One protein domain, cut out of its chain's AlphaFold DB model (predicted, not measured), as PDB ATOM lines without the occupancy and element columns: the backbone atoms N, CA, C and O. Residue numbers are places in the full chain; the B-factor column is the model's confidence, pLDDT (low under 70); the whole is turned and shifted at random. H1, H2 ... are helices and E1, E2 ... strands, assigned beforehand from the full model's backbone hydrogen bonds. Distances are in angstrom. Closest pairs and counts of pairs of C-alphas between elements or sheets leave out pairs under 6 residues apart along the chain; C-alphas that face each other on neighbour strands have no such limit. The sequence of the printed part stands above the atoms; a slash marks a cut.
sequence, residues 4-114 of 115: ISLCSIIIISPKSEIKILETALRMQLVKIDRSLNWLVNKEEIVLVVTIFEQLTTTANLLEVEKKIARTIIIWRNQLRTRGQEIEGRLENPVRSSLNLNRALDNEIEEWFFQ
ATOM      1  N   ILE A   4     205.401 206.860 299.312       66.44
ATOM      2  CA  ILE A   4     206.398 207.924 299.288       66.44
ATOM      3  C   ILE A   4     207.357 207.605 298.146       66.44
ATOM      4  O   ILE A   4     208.086 206.611 298.170       66.44
ATOM      5  N   SER A   5     207.333 208.443 297.112       68.69
ATOM      6  CA  SER A   5     208.341 208.395 296.056       68.69
ATOM      7  C   SER A   5     209.668 208.869 296.639       68.69
ATOM      8  O   SER A   5     209.800 210.042 296.981       68.69
ATOM      9  N   LEU A   6     210.641 207.966 296.748       69.94
ATOM     10  CA  LEU A   6     211.957 208.300 297.285       69.94
ATOM     11  C   LEU A   6     212.853 208.946 296.238       69.94
ATOM     12  O   LEU A   6     213.522 209.941 296.502       69.94
ATOM     13  N   CYS A   7     212.926 208.341 295.058       74.88
ATOM     14  CA  CYS A   7     213.762 208.833 293.976       74.88
ATOM     15  C   CYS A   7     213.328 208.226 292.646       74.88
ATOM     16  O   CYS A   7     212.770 207.132 292.580       74.88
ATOM     17  N   SER A   8     213.613 208.943 291.573       78.44
ATOM     18  CA  SER A   8     213.622 208.404 290.223       78.44
ATOM     19  C   SER A   8     215.070 208.178 289.816       78.44
ATOM     20  O   SER A   8     215.912 209.060 289.944       78.44
ATOM     21  N   ILE A   9     215.376 206.981 289.349       79.38
ATOM     22  CA  ILE A   9     216.686 206.602 288.841       79.38
ATOM     23  C   ILE A   9     216.552 206.511 287.323       79.38
ATOM     24  O   ILE A   9     215.895 205.614 286.793       79.38
ATOM     25  N   ILE A  10     217.160 207.452 286.611       79.88
ATOM     26  CA  ILE A  10     217.156 207.475 285.148       79.88
ATOM     27  C   ILE A  10     218.454 206.852 284.673       79.88
ATOM     28  O   ILE A  10     219.529 207.379 284.960       79.88
ATOM     29  N   ILE A  11     218.368 205.721 283.975       78.12
ATOM     30  CA  ILE A  11     219.538 204.969 283.523       78.12
ATOM     31  C   ILE A  11     219.399 204.633 282.044       78.12
ATOM     32  O   ILE A  11     218.396 204.089 281.590       78.12
ATOM     33  N   ILE A  12     220.476 204.875 281.316       75.88
ATOM     34  CA  ILE A  12     220.722 204.395 279.967       75.88
ATOM     35  C   ILE A  12     221.731 203.255 280.097       75.88
ATOM     36  O   ILE A  12     222.907 203.453 280.404       75.88
ATOM     37  N   SER A  13     221.251 202.024 279.957       73.19
ATOM     38  CA  SER A  13     222.062 200.819 280.143       73.19
ATOM     39  C   SER A  13     221.388 199.636 279.438       73.19
ATOM     40  O   SER A  13     220.182 199.687 279.181       73.19
ATOM     41  N   PRO A  14     222.115 198.552 279.107       77.19
ATOM     42  CA  PRO A  14     221.495 197.356 278.554       77.19
ATOM     43  C   PRO A  14     220.385 196.805 279.456       77.19
ATOM     44  O   PRO A  14     220.499 196.752 280.684       77.19
ATOM     45  N   LYS A  15     219.313 196.303 278.836       77.38
ATOM     46  CA  LYS A  15     218.138 195.756 279.533       77.38
ATOM     47  C   LYS A  15     218.477 194.656 280.550       77.38
ATOM     48  O   LYS A  15     217.740 194.494 281.523       77.38
ATOM     49  N   SER A  16     219.552 193.894 280.329       81.00
ATOM     50  CA  SER A  16     220.060 192.878 281.264       81.00
ATOM     51  C   SER A  16     220.563 193.489 282.571       81.00
ATOM     52  O   SER A  16     220.152 193.044 283.639       81.00
ATOM     53  N   GLU A  17     221.379 194.540 282.499       83.19
ATOM     54  CA  GLU A  17     221.949 195.210 283.674       83.19
ATOM     55  C   GLU A  17     220.874 195.927 284.487       83.19
ATOM     56  O   GLU A  17     220.886 195.916 285.718       83.19
ATOM     57  N   ILE A  18     219.868 196.463 283.802       81.00
ATOM     58  CA  ILE A  18     218.730 197.116 284.448       81.00
ATOM     59  C   ILE A  18     217.874 196.103 285.203       81.00
ATOM     60  O   ILE A  18     217.431 196.389 286.311       81.00
ATOM     61  N   LYS A  19     217.687 194.891 284.665       83.00
ATOM     62  CA  LYS A  19     217.013 193.807 285.398       83.00
ATOM     63  C   LYS A  19     217.793 193.378 286.644       83.00
ATOM     64  O   LYS A  19     217.167 193.048 287.651       83.00
ATOM     65  N   ILE A  20     219.126 193.371 286.585       86.44
ATOM     66  CA  ILE A  20     219.980 193.051 287.739       86.44
ATOM     67  C   ILE A  20     219.782 194.104 288.833       86.44
ATOM     68  O   ILE A  20     219.496 193.741 289.975       86.44
ATOM     69  N   LEU A  21     219.836 195.391 288.476       85.88
ATOM     70  CA  LEU A  21     219.587 196.487 289.414       85.88
ATOM     71  C   LEU A  21     218.165 196.436 289.995       85.88
ATOM     72  O   LEU A  21     217.993 196.516 291.207       85.88
ATOM     73  N   GLU A  22     217.151 196.246 289.148       84.12
ATOM     74  CA  GLU A  22     215.744 196.123 289.552       84.12
ATOM     75  C   GLU A  22     215.547 194.973 290.551       84.12
ATOM     76  O   GLU A  22     214.871 195.126 291.569       84.12
ATOM     77  N   THR A  23     216.184 193.828 290.303       86.06
ATOM     78  CA  THR A  23     216.142 192.672 291.208       86.06
ATOM     79  C   THR A  23     216.813 192.988 292.543       86.06
ATOM     80  O   THR A  23     216.231 192.721 293.596       86.06
ATOM     81  N   ALA A  24     218.000 193.598 292.516       85.81
ATOM     82  CA  ALA A  24     218.745 193.956 293.721       85.81
ATOM     83  C   ALA A  24     217.999 194.986 294.590       85.81
ATOM     84  O   ALA A  24     217.982 194.862 295.815       85.81
ATOM     85  N   LEU A  25     217.332 195.961 293.964       83.69
ATOM     86  CA  LEU A  25     216.509 196.962 294.645       83.69
ATOM     87  C   LEU A  25     215.208 196.363 295.209       83.69
ATOM     88  O   LEU A  25     214.832 196.678 296.338       83.69
ATOM     89  N   ARG A  26     214.545 195.443 294.491       80.88
ATOM     90  CA  ARG A  26     213.357 194.728 295.005       80.88
ATOM     91  C   ARG A  26     213.663 193.887 296.244       80.88
ATOM     92  O   ARG A  26     212.813 193.782 297.125       80.88
ATOM     93  N   MET A  27     214.873 193.330 296.345       79.75
ATOM     94  CA  MET A  27     215.323 192.623 297.554       79.75
ATOM     95  C   MET A  27     215.395 193.536 298.788       79.75
ATOM     96  O   MET A  27     215.344 193.034 299.907       79.75
ATOM     97  N   GLN A  28     215.451 194.861 298.608       75.31
ATOM     98  CA  GLN A  28     215.433 195.836 299.705       75.31
ATOM     99  C   GLN A  28     214.009 196.245 300.128       75.31
ATOM    100  O   GLN A  28     213.838 197.274 300.773       75.31
ATOM    101  N   LEU A  29     212.987 195.448 299.772       67.81
ATOM    102  CA  LEU A  29     211.561 195.702 300.045       67.81
ATOM    103  C   LEU A  29     211.020 196.991 299.404       67.81
ATOM    104  O   LEU A  29     210.034 197.564 299.865       67.81
ATOM    105  N   VAL A  30     211.647 197.436 298.315       71.50
ATOM    106  CA  VAL A  30     211.242 198.645 297.599       71.50
ATOM    107  C   VAL A  30     210.363 198.280 296.410       71.50
ATOM    108  O   VAL A  30     210.653 197.334 295.670       71.50
ATOM    109  N   LYS A  31     209.288 199.045 296.195       72.44
ATOM    110  CA  LYS A  31     208.506 198.928 294.968       72.44
ATOM    111  C   LYS A  31     209.182 199.750 293.884       72.44
ATOM    112  O   LYS A  31     209.487 200.921 294.065       72.44
ATOM    113  N   ILE A  32     209.382 199.117 292.740       73.12
ATOM    114  CA  ILE A  32     209.959 199.762 291.569       73.12
ATOM    115  C   ILE A  32     208.868 199.827 290.522       73.12
ATOM    116  O   ILE A  32     208.337 198.783 290.125       73.12
ATOM    117  N   ASP A  33     208.534 201.042 290.117       74.38
ATOM    118  CA  ASP A  33     207.737 201.295 288.931       74.38
ATOM    119  C   ASP A  33     208.684 201.575 287.762       74.38
ATOM    120  O   ASP A  33     209.687 202.279 287.903       74.38
ATOM    121  N   ARG A  34     208.418 200.961 286.613       68.25
ATOM    122  CA  ARG A  34     209.306 201.027 285.454       68.25
ATOM    123  C   ARG A  34     208.594 201.747 284.333       68.25
ATOM    124  O   ARG A  34     207.613 201.237 283.797       68.25
ATOM    125  N   SER A  35     209.176 202.859 283.905       67.12
ATOM    126  CA  SER A  35     208.794 203.532 282.673       67.12
ATOM    127  C   SER A  35     209.923 203.411 281.650       67.12
ATOM    128  O   SER A  35     211.101 203.588 281.960       67.12
ATOM    129  N   LEU A  36     209.572 203.036 280.425       61.00
ATOM    130  CA  LEU A  36     210.497 202.928 279.301       61.00
ATOM    131  C   LEU A  36     210.287 204.143 278.405       61.00
ATOM    132  O   LEU A  36     209.203 204.296 277.849       61.00
ATOM    133  N   ASN A  37     211.322 204.967 278.241       58.94
ATOM    134  CA  ASN A  37     211.313 206.064 277.281       58.94
ATOM    135  C   ASN A  37     212.327 205.746 276.180       58.94
ATOM    136  O   ASN A  37     213.534 205.705 276.404       58.94
ATOM    137  N   TRP A  38     211.842 205.498 274.966       52.59
ATOM    138  CA  TRP A  38     212.718 205.304 273.816       52.59
ATOM    139  C   TRP A  38     213.121 206.659 273.234       52.59
ATOM    140  O   TRP A  38     212.329 207.315 272.561       52.59
ATOM    141  N   LEU A  39     214.367 207.070 273.480       49.81
ATOM    142  CA  LEU A  39     215.020 208.126 272.712       49.81
ATOM    143  C   LEU A  39     215.750 207.496 271.522       49.81
ATOM    144  O   LEU A  39     216.306 206.408 271.616       49.81
ATOM    145  N   VAL A  40     215.716 208.203 270.392       46.09
ATOM    146  CA  VAL A  40     215.887 207.742 268.999       46.09
ATOM    147  C   VAL A  40     217.078 206.801 268.707       46.09
ATOM    148  O   VAL A  40     217.054 206.150 267.674       46.09
ATOM    149  N   ASN A  41     218.076 206.643 269.588       52.50
ATOM    150  CA  ASN A  41     219.232 205.754 269.368       52.50
ATOM    151  C   ASN A  41     219.745 204.972 270.603       52.50
ATOM    152  O   ASN A  41     220.732 204.246 270.481       52.50
ATOM    153  N   LYS A  42     219.119 205.087 271.782       59.78
ATOM    154  CA  LYS A  42     219.452 204.292 272.983       59.78
ATOM    155  C   LYS A  42     218.190 204.089 273.824       59.78
ATOM    156  O   LYS A  42     217.426 205.028 274.022       59.78
ATOM    157  N   GLU A  43     217.963 202.875 274.329       64.62
ATOM    158  CA  GLU A  43     216.884 202.648 275.296       64.62
ATOM    159  C   GLU A  43     217.230 203.359 276.613       64.62
ATOM    160  O   GLU A  43     218.137 202.930 277.328       64.62
ATOM    161  N   GLU A  44     216.512 204.435 276.943       65.62
ATOM    162  CA  GLU A  44     216.543 205.008 278.286       65.62
ATOM    163  C   GLU A  44     215.467 204.329 279.135       65.62
ATOM    164  O   GLU A  44     214.304 204.183 278.738       65.62
ATOM    165  N   ILE A  45     215.844 203.887 280.329       69.12
ATOM    166  CA  ILE A  45     214.912 203.254 281.254       69.12
ATOM    167  C   ILE A  45     214.867 204.100 282.513       69.12
ATOM    168  O   ILE A  45     215.868 204.301 283.203       69.12
ATOM    169  N   VAL A  46     213.672 204.590 282.811       66.12
ATOM    170  CA  VAL A  46     213.392 205.320 284.035       66.12
ATOM    171  C   VAL A  46     212.869 204.313 285.050       66.12
ATOM    172  O   VAL A  46     211.775 203.759 284.907       66.12
ATOM    173  N   LEU A  47     213.675 204.040 286.069       69.38
ATOM    174  CA  LEU A  47     213.271 203.268 287.234       69.38
ATOM    175  C   LEU A  47     212.800 204.244 288.309       69.38
ATOM    176  O   LEU A  47     213.608 204.926 288.931       69.38
ATOM    177  N   VAL A  48     211.499 204.309 288.555       67.88
ATOM    178  CA  VAL A  48     210.950 205.074 289.676       67.88
ATOM    179  C   VAL A  48     210.943 204.175 290.907       67.88
ATOM    180  O   VAL A  48     210.346 203.097 290.911       67.88
ATOM    181  N   VAL A  49     211.648 204.598 291.950       70.38
ATOM    182  CA  VAL A  49     211.842 203.835 293.182       70.38
ATOM    183  C   VAL A  49     210.971 204.447 294.279       70.38
ATOM    184  O   VAL A  49     211.205 205.562 294.753       70.38
ATOM    185  N   THR A  50     209.959 203.689 294.695       66.69
ATOM    186  CA  THR A  50     208.913 204.130 295.622       66.69
ATOM    187  C   THR A  50     208.891 203.231 296.855       66.69
ATOM    188  O   THR A  50     208.822 202.002 296.748       66.69
ATOM    189  N   ILE A  51     208.907 203.831 298.046       63.38
ATOM    190  CA  ILE A  51     208.745 203.110 299.313       63.38
ATOM    191  C   ILE A  51     207.300 203.229 299.800       63.38
ATOM    192  O   ILE A  51     206.642 204.260 299.663       63.38
ATOM    193  N   PHE A  52     206.794 202.150 300.395       58.53
ATOM    194  CA  PHE A  52     205.506 202.156 301.075       58.53
ATOM    195  C   PHE A  52     205.621 202.729 302.490       58.53
ATOM    196  O   PHE A  52     206.355 202.208 303.331       58.53
ATOM    197  N   GLU A  53     204.814 203.749 302.772       51.16
ATOM    198  CA  GLU A  53     204.759 204.424 304.074       51.16
ATOM    199  C   GLU A  53     204.288 203.483 305.201       51.16
ATOM    200  O   GLU A  53     204.727 203.593 306.340       51.16
ATOM    201  N   GLN A  54     203.477 202.464 304.883       51.47
ATOM    202  CA  GLN A  54     202.952 201.503 305.868       51.47
ATOM    203  C   GLN A  54     204.013 200.586 306.516       51.47
ATOM    204  O   GLN A  54     203.681 199.871 307.458       51.47
ATOM    205  N   LEU A  55     205.269 200.594 306.047       51.69
ATOM    206  CA  LEU A  55     206.360 199.756 306.578       51.69
ATOM    207  C   LEU A  55     207.449 200.536 307.336       51.69
ATOM    208  O   LEU A  55     208.395 199.922 307.839       51.69
ATOM    209  N   THR A  56     207.370 201.869 307.419       52.97
ATOM    210  CA  THR A  56     208.537 202.669 307.818       52.97
ATOM    211  C   THR A  56     208.250 203.682 308.929       52.97
ATOM    212  O   THR A  56     207.580 204.685 308.739       52.97
ATOM    213  N   THR A  57     208.828 203.444 310.113       61.66
ATOM    214  CA  THR A  57     209.227 204.535 311.019       61.66
ATOM    215  C   THR A  57     210.369 205.326 310.364       61.66
ATOM    216  O   THR A  57     211.051 204.800 309.482       61.66
ATOM    217  N   THR A  58     210.647 206.560 310.796       60.66
ATOM    218  CA  THR A  58     211.764 207.373 310.261       60.66
ATOM    219  C   THR A  58     213.109 206.628 310.290       60.66
ATOM    220  O   THR A  58     213.921 206.770 309.380       60.66
ATOM    221  N   ALA A  59     213.322 205.768 311.295       59.88
ATOM    222  CA  ALA A  59     214.502 204.909 311.397       59.88
ATOM    223  C   ALA A  59     214.558 203.838 310.289       59.88
ATOM    224  O   ALA A  59     215.610 203.638 309.684       59.88
ATOM    225  N   ASN A  60     213.424 203.202 309.976       71.94
ATOM    226  CA  ASN A  60     213.339 202.224 308.893       71.94
ATOM    227  C   ASN A  60     213.512 202.894 307.521       71.94
ATOM    228  O   ASN A  60     214.102 202.293 306.629       71.94
ATOM    229  N   LEU A  61     213.031 204.132 307.345       74.00
ATOM    230  CA  LEU A  61     213.188 204.870 306.088       74.00
ATOM    231  C   LEU A  61     214.665 205.134 305.779       74.00
ATOM    232  O   LEU A  61     215.139 204.758 304.709       74.00
ATOM    233  N   LEU A  62     215.405 205.677 306.752       77.75
ATOM    234  CA  LEU A  62     216.840 205.930 306.614       77.75
ATOM    235  C   LEU A  62     217.624 204.632 306.356       77.75
ATOM    236  O   LEU A  62     218.587 204.621 305.589       77.75
ATOM    237  N   GLU A  63     217.240 203.522 306.993       80.88
ATOM    238  CA  GLU A  63     217.877 202.225 306.747       80.88
ATOM    239  C   GLU A  63     217.631 201.724 305.316       80.88
ATOM    240  O   GLU A  63     218.548 201.195 304.680       80.88
ATOM    241  N   VAL A  64     216.420 201.910 304.782       78.88
ATOM    242  CA  VAL A  64     216.118 201.533 303.397       78.88
ATOM    243  C   VAL A  64     216.837 202.458 302.412       78.88
ATOM    244  O   VAL A  64     217.437 201.958 301.464       78.88
ATOM    245  N   GLU A  65     216.883 203.767 302.655       81.31
ATOM    246  CA  GLU A  65     217.673 204.711 301.850       81.31
ATOM    247  C   GLU A  65     219.159 204.326 301.819       81.31
ATOM    248  O   GLU A  65     219.761 204.269 300.745       81.31
ATOM    249  N   LYS A  66     219.734 203.941 302.970       84.81
ATOM    250  CA  LYS A  66     221.105 203.402 303.061       84.81
ATOM    251  C   LYS A  66     221.295 202.158 302.201       84.81
ATOM    252  O   LYS A  66     222.315 202.022 301.525       84.81
ATOM    253  N   LYS A  67     220.332 201.234 302.231       86.12
ATOM    254  CA  LYS A  67     220.375 200.008 301.424       86.12
ATOM    255  C   LYS A  67     220.295 200.327 299.933       86.12
ATOM    256  O   LYS A  67     221.110 199.804 299.181       86.12
ATOM    257  N   ILE A  68     219.399 201.225 299.524       84.62
ATOM    258  CA  ILE A  68     219.263 201.670 298.130       84.62
ATOM    259  C   ILE A  68     220.567 202.311 297.642       84.62
ATOM    260  O   ILE A  68     221.094 201.887 296.611       84.62
ATOM    261  N   ALA A  69     221.121 203.268 298.395       88.12
ATOM    262  CA  ALA A  69     222.374 203.941 298.056       88.12
ATOM    263  C   ALA A  69     223.504 202.928 297.822       88.12
ATOM    264  O   ALA A  69     224.142 202.920 296.766       88.12
ATOM    265  N   ARG A  70     223.684 201.991 298.762       90.75
ATOM    266  CA  ARG A  70     224.685 200.920 298.657       90.75
ATOM    267  C   ARG A  70     224.443 199.999 297.470       90.75
ATOM    268  O   ARG A  70     225.395 199.642 296.783       90.75
ATOM    269  N   THR A  71     223.196 199.613 297.201       89.50
ATOM    270  CA  THR A  71     222.855 198.790 296.032       89.50
ATOM    271  C   THR A  71     223.250 199.487 294.731       89.50
ATOM    272  O   THR A  71     223.857 198.851 293.871       89.50
ATOM    273  N   ILE A  72     222.975 200.788 294.605       88.56
ATOM    274  CA  ILE A  72     223.341 201.584 293.424       88.56
ATOM    275  C   ILE A  72     224.863 201.687 293.291       88.56
ATOM    276  O   ILE A  72     225.386 201.478 292.197       88.56
ATOM    277  N   ILE A  73     225.578 201.949 294.388       91.25
ATOM    278  CA  ILE A  73     227.047 202.014 294.416       91.25
ATOM    279  C   ILE A  73     227.665 200.686 293.968       91.25
ATOM    280  O   ILE A  73     228.518 200.669 293.081       91.25
ATOM    281  N   ILE A  74     227.210 199.564 294.536       91.62
ATOM    282  CA  ILE A  74     227.714 198.226 294.201       91.62
ATOM    283  C   ILE A  74     227.460 197.916 292.728       91.62
ATOM    284  O   ILE A  74     228.391 197.539 292.018       91.62
ATOM    285  N   TRP A  75     226.222 198.098 292.263       89.69
ATOM    286  CA  TRP A  75     225.862 197.878 290.865       89.69
ATOM    287  C   TRP A  75     226.719 198.738 289.932       89.69
ATOM    288  O   TRP A  75     227.309 198.227 288.979       89.69
ATOM    289  N   ARG A  76     226.876 200.025 290.253       89.94
ATOM    290  CA  ARG A  76     227.699 200.943 289.470       89.94
ATOM    291  C   ARG A  76     229.145 200.474 289.377       89.94
ATOM    292  O   ARG A  76     229.728 200.444 288.292       89.94
ATOM    293  N   ASN A  77     229.732 200.123 290.515       89.50
ATOM    294  CA  ASN A  77     231.123 199.704 290.584       89.50
ATOM    295  C   ASN A  77     231.336 198.371 289.849       89.50
ATOM    296  O   ASN A  77     232.351 198.218 289.178       89.50
ATOM    297  N   GLN A  78     230.363 197.452 289.874       90.19
ATOM    298  CA  GLN A  78     230.399 196.211 289.084       90.19
ATOM    299  C   GLN A  78     230.391 196.450 287.569       90.19
ATOM    300  O   GLN A  78     231.023 195.696 286.832       90.19
ATOM    301  N   LEU A  79     229.690 197.474 287.083       86.44
ATOM    302  CA  LEU A  79     229.728 197.831 285.661       86.44
ATOM    303  C   LEU A  79     231.063 198.482 285.292       86.44
ATOM    304  O   LEU A  79     231.688 198.092 284.304       86.44
ATOM    305  N   ARG A  80     231.564 199.392 286.138       88.00
ATOM    306  CA  ARG A  80     232.874 200.030 285.936       88.00
ATOM    307  C   ARG A  80     234.018 199.014 285.905       88.00
ATOM    308  O   ARG A  80     234.888 199.121 285.048       88.00
ATOM    309  N   THR A  81     234.010 197.995 286.771       89.69
ATOM    310  CA  THR A  81     235.041 196.937 286.754       89.69
ATOM    311  C   THR A  81     234.995 196.071 285.495       89.69
ATOM    312  O   THR A  81     236.012 195.490 285.125       89.69
ATOM    313  N   ARG A  82     233.852 196.015 284.803       88.44
ATOM    314  CA  ARG A  82     233.699 195.368 283.488       88.44
ATOM    315  C   ARG A  82     234.022 196.304 282.317       88.44
ATOM    316  O   ARG A  82     233.824 195.917 281.170       88.44
ATOM    317  N   GLY A  83     234.489 197.527 282.586       84.56
ATOM    318  CA  GLY A  83     234.779 198.537 281.567       84.56
ATOM    319  C   GLY A  83     233.531 199.162 280.940       84.56
ATOM    320  O   GLY A  83     233.611 199.700 279.839       84.56
ATOM    321  N   GLN A  84     232.374 199.071 281.602       83.12
ATOM    322  CA  GLN A  84     231.127 199.656 281.119       83.12
ATOM    323  C   GLN A  84     230.894 201.016 281.774       83.12
ATOM    324  O   GLN A  84     230.815 201.131 283.000       83.12
ATOM    325  N   GLU A  85     230.761 202.049 280.944       77.50
ATOM    326  CA  GLU A  85     230.310 203.359 281.399       77.50
ATOM    327  C   GLU A  85     228.798 203.348 281.623       77.50
ATOM    328  O   GLU A  85     228.031 202.764 280.855       77.50
ATOM    329  N   ILE A  86     228.370 204.004 282.698       78.06
ATOM    330  CA  ILE A  86     226.956 204.158 283.020       78.06
ATOM    331  C   ILE A  86     226.560 205.572 282.671       78.06
ATOM    332  O   ILE A  86     227.037 206.526 283.276       78.06
ATOM    333  N   GLU A  87     225.618 205.709 281.755       83.50
ATOM    334  CA  GLU A  87     224.908 206.959 281.555       83.50
ATOM    335  C   GLU A  87     223.674 206.922 282.462       83.50
ATOM    336  O   GLU A  87     222.678 206.278 282.154       83.50
ATOM    337  N   GLY A  88     223.743 207.546 283.637       83.44
ATOM    338  CA  GLY A  88     222.619 207.532 284.570       83.44
ATOM    339  C   GLY A  88     222.639 208.680 285.565       83.44
ATOM    340  O   GLY A  88     223.680 209.295 285.805       83.44
ATOM    341  N   ARG A  89     221.478 208.980 286.146       88.06
ATOM    342  CA  ARG A  89     221.307 210.021 287.157       88.06
ATOM    343  C   ARG A  89     220.199 209.694 288.154       88.06
ATOM    344  O   ARG A  89     219.222 209.033 287.809       88.06
ATOM    345  N   LEU A  90     220.364 210.176 289.380       87.38
ATOM    346  CA  LEU A  90     219.317 210.217 290.396       87.38
ATOM    347  C   LEU A  90     218.550 211.528 290.263       87.38
ATOM    348  O   LEU A  90     219.160 212.585 290.112       87.38
ATOM    349  N   GLU A  91     217.231 211.457 290.339       85.12
ATOM    350  CA  GLU A  91     216.319 212.594 290.334       85.12
ATOM    351  C   GLU A  91     215.327 212.482 291.492       85.12
ATOM    352  O   GLU A  91     214.877 211.397 291.869       85.12
ATOM    353  N   ASN A  92     214.965 213.623 292.067       81.75
ATOM    354  CA  ASN A  92     213.898 213.744 293.048       81.75
ATOM    355  C   ASN A  92     213.307 215.163 292.919       81.75
ATOM    356  O   ASN A  92     214.078 216.098 292.713       81.75
ATOM    357  N   PRO A  93     211.980 215.358 293.048       74.81
ATOM    358  CA  PRO A  93     211.365 216.687 292.988       74.81
ATOM    359  C   PRO A  93     211.989 217.751 293.906       74.81
ATOM    360  O   PRO A  93     211.921 218.934 293.585       74.81
ATOM    361  N   VAL A  94     212.576 217.351 295.040       78.12
ATOM    362  CA  VAL A  94     213.148 218.261 296.045       78.12
ATOM    363  C   VAL A  94     214.681 218.278 296.083       78.12
ATOM    364  O   VAL A  94     215.244 219.083 296.821       78.12
ATOM    365  N   ARG A  95     215.376 217.433 295.305       79.81
ATOM    366  CA  ARG A  95     216.853 217.362 295.295       79.81
ATOM    367  C   ARG A  95     217.407 217.588 293.893       79.81
ATOM    368  O   ARG A  95     216.866 217.089 292.910       79.81
ATOM    369  N   SER A  96     218.539 218.284 293.808       86.06
ATOM    370  CA  SER A  96     219.284 218.431 292.554       86.06
ATOM    371  C   SER A  96     219.651 217.065 291.983       86.06
ATOM    372  O   SER A  96     220.025 216.160 292.727       86.06
ATOM    373  N   SER A  97     219.574 216.906 290.663       87.81
ATOM    374  CA  SER A  97     219.914 215.635 290.025       87.81
ATOM    375  C   SER A  97     221.382 215.264 290.254       87.81
ATOM    376  O   SER A  97     222.258 216.107 290.042       87.81
ATOM    377  N   LEU A  98     221.667 214.006 290.595       89.56
ATOM    378  CA  LEU A  98     223.034 213.507 290.757       89.56
ATOM    379  C   LEU A  98     223.425 212.614 289.584       89.56
ATOM    380  O   LEU A  98     222.793 211.591 289.347       89.56
ATOM    381  N   ASN A  99     224.496 212.956 288.870       89.69
ATOM    382  CA  ASN A  99     224.995 212.144 287.762       89.69
ATOM    383  C   ASN A  99     225.789 210.931 288.281       89.69
ATOM    384  O   ASN A  99     226.892 211.083 288.804       89.69
ATOM    385  N   LEU A 100     225.268 209.720 288.077       87.56
ATOM    386  CA  LEU A 100     225.870 208.471 288.555       87.56
ATOM    387  C   LEU A 100     227.205 208.144 287.876       87.56
ATOM    388  O   LEU A 100     228.029 207.454 288.482       87.56
ATOM    389  N   ASN A 101     227.435 208.648 286.658       86.19
ATOM    390  CA  ASN A 101     228.685 208.430 285.934       86.19
ATOM    391  C   ASN A 101     229.865 209.144 286.600       86.19
ATOM    392  O   ASN A 101     230.980 208.629 286.601       86.19
ATOM    393  N   ARG A 102     229.625 210.333 287.162       87.44
ATOM    394  CA  ARG A 102     230.676 211.195 287.729       87.44
ATOM    395  C   ARG A 102     230.702 211.210 289.248       87.44
ATOM    396  O   ARG A 102     231.758 211.473 289.805       87.44
ATOM    397  N   ALA A 103     229.574 210.913 289.889       88.56
ATOM    398  CA  ALA A 103     229.475 210.932 291.338       88.56
ATOM    399  C   ALA A 103     230.483 209.977 291.990       88.56
ATOM    400  O   ALA A 103     230.765 208.887 291.473       88.56
ATOM    401  N   LEU A 104     230.972 210.345 293.161       90.69
ATOM    402  CA  LEU A 104     231.700 209.477 294.077       90.69
ATOM    403  C   LEU A 104     230.725 208.621 294.900       90.69
ATOM    404  O   LEU A 104     229.512 208.823 294.867       90.69
ATOM    405  N   ASP A 105     231.234 207.589 295.577       90.31
ATOM    406  CA  ASP A 105     230.407 206.722 296.435       90.31
ATOM    407  C   ASP A 105     229.759 207.538 297.572       90.31
ATOM    408  O   ASP A 105     228.557 207.421 297.806       90.31
ATOM    409  N   ASN A 106     230.522 208.431 298.215       89.31
ATOM    410  CA  ASN A 106     230.023 209.306 299.280       89.31
ATOM    411  C   ASN A 106     228.993 210.325 298.774       89.31
ATOM    412  O   ASN A 106     228.022 210.583 299.470       89.31
ATOM    413  N   GLU A 107     229.147 210.855 297.557       90.19
ATOM    414  CA  GLU A 107     228.161 211.782 296.979       90.19
ATOM    415  C   GLU A 107     226.810 211.100 296.733       90.19
ATOM    416  O   GLU A 107     225.763 211.721 296.906       90.19
ATOM    417  N   ILE A 108     226.808 209.813 296.356       88.56
ATOM    418  CA  ILE A 108     225.565 209.036 296.244       88.56
ATOM    419  C   ILE A 108     224.929 208.860 297.620       88.56
ATOM    420  O   ILE A 108     223.730 209.081 297.762       88.56
ATOM    421  N   GLU A 109     225.710 208.465 298.622       88.81
ATOM    422  CA  GLU A 109     225.220 208.312 299.994       88.81
ATOM    423  C   GLU A 109     224.627 209.621 300.532       88.81
ATOM    424  O   GLU A 109     223.474 209.648 300.967       88.81
ATOM    425  N   GLU A 110     225.364 210.725 300.423       88.56
ATOM    426  CA  GLU A 110     224.922 212.058 300.837       88.56
ATOM    427  C   GLU A 110     223.646 212.485 300.113       88.56
ATOM    428  O   GLU A 110     222.739 213.020 300.746       88.56
ATOM    429  N   TRP A 111     223.514 212.192 298.817       88.38
ATOM    430  CA  TRP A 111     222.299 212.507 298.066       88.38
ATOM    431  C   TRP A 111     221.054 211.820 298.633       88.38
ATOM    432  O   TRP A 111     219.965 212.396 298.588       88.38
ATOM    433  N   PHE A 112     221.191 210.615 299.196       81.62
ATOM    434  CA  PHE A 112     220.099 209.947 299.907       81.62
ATOM    435  C   PHE A 112     219.866 210.532 301.309       81.62
ATOM    436  O   PHE A 112     218.712 210.633 301.717       81.62
ATOM    437  N   PHE A 113     220.921 210.970 302.007       76.31
ATOM    438  CA  PHE A 113     220.869 211.418 303.410       76.31
ATOM    439  C   PHE A 113     220.706 212.927 303.625       76.31
ATOM    440  O   PHE A 113     220.766 213.372 304.771       76.31
ATOM    441  N   GLN A 114     220.496 213.715 302.569       64.00
ATOM    442  CA  GLN A 114     220.111 215.124 302.690       64.00
ATOM    443  C   GLN A 114     218.710 215.223 303.323       64.00
ATOM    444  O   GLN A 114     217.696 215.147 302.620       64.00
TER     445      GLN A 114
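Overview. This is residues 4 to 114 of the 115 residues of an uncharacterized protein of Xenococcus sp. PCC 7305 (UniProt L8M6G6). What shape? Three helices, H1, H2 and H3, cover one face of a twisted antiparallel sheet, E2 E3 E1 E4 E5, in two layers; the other face is bare. What parts? The printed part has 111 residues, with E1 H1 E2 E3 H2 E4 E5 H3 in order, class mixed. It is compact, radius of gyration of the C-alphas 13.4 A, spanning 42 by 27 by 26 A.

Along the chain. Where to start? E1, residues 4 to 12, begins at C-alpha 4, (206.398, 207.924, 299.288), before H1, residues 15 to 26. What follows? The hairpin of E2, residues 31 to 39, and E3, 42 to 52, leads to H2, residues 58 to 81, 34.7 A long. The hairpin of E4, residues 87 to 92, and E5, 95 to 99, precedes H3, residues 105 to 113, ending at C-alpha 113, (220.869, 211.418, 303.410).

Arrangement. Which atoms pair? Across E3 and E1, N 9 and O 47 are within hydrogen-bond range, 2.7 A. Every O i to N i+4 pair in the helices is within range. Which helices touch? H1 and H2 touch, closest C-alphas Leu 25 and Ile 68, 6.5 A; H2 and H3 touch, closest C-alphas Ala 69 and Glu 109, 5.6 A. E1, H1, E2 and E3, H2, E4 are split strand-helix-strand units, a third strand between each two, with right-handed crossovers.

Size, cuts and confidence. How large is it? The farthest C-alphas, Asn 41 and Thr 57, are 42.9 A apart; the printed part has no cut, and its links are tight. Where is confidence low? Among the 30 residues with pLDDT under 70 are 34 to 48.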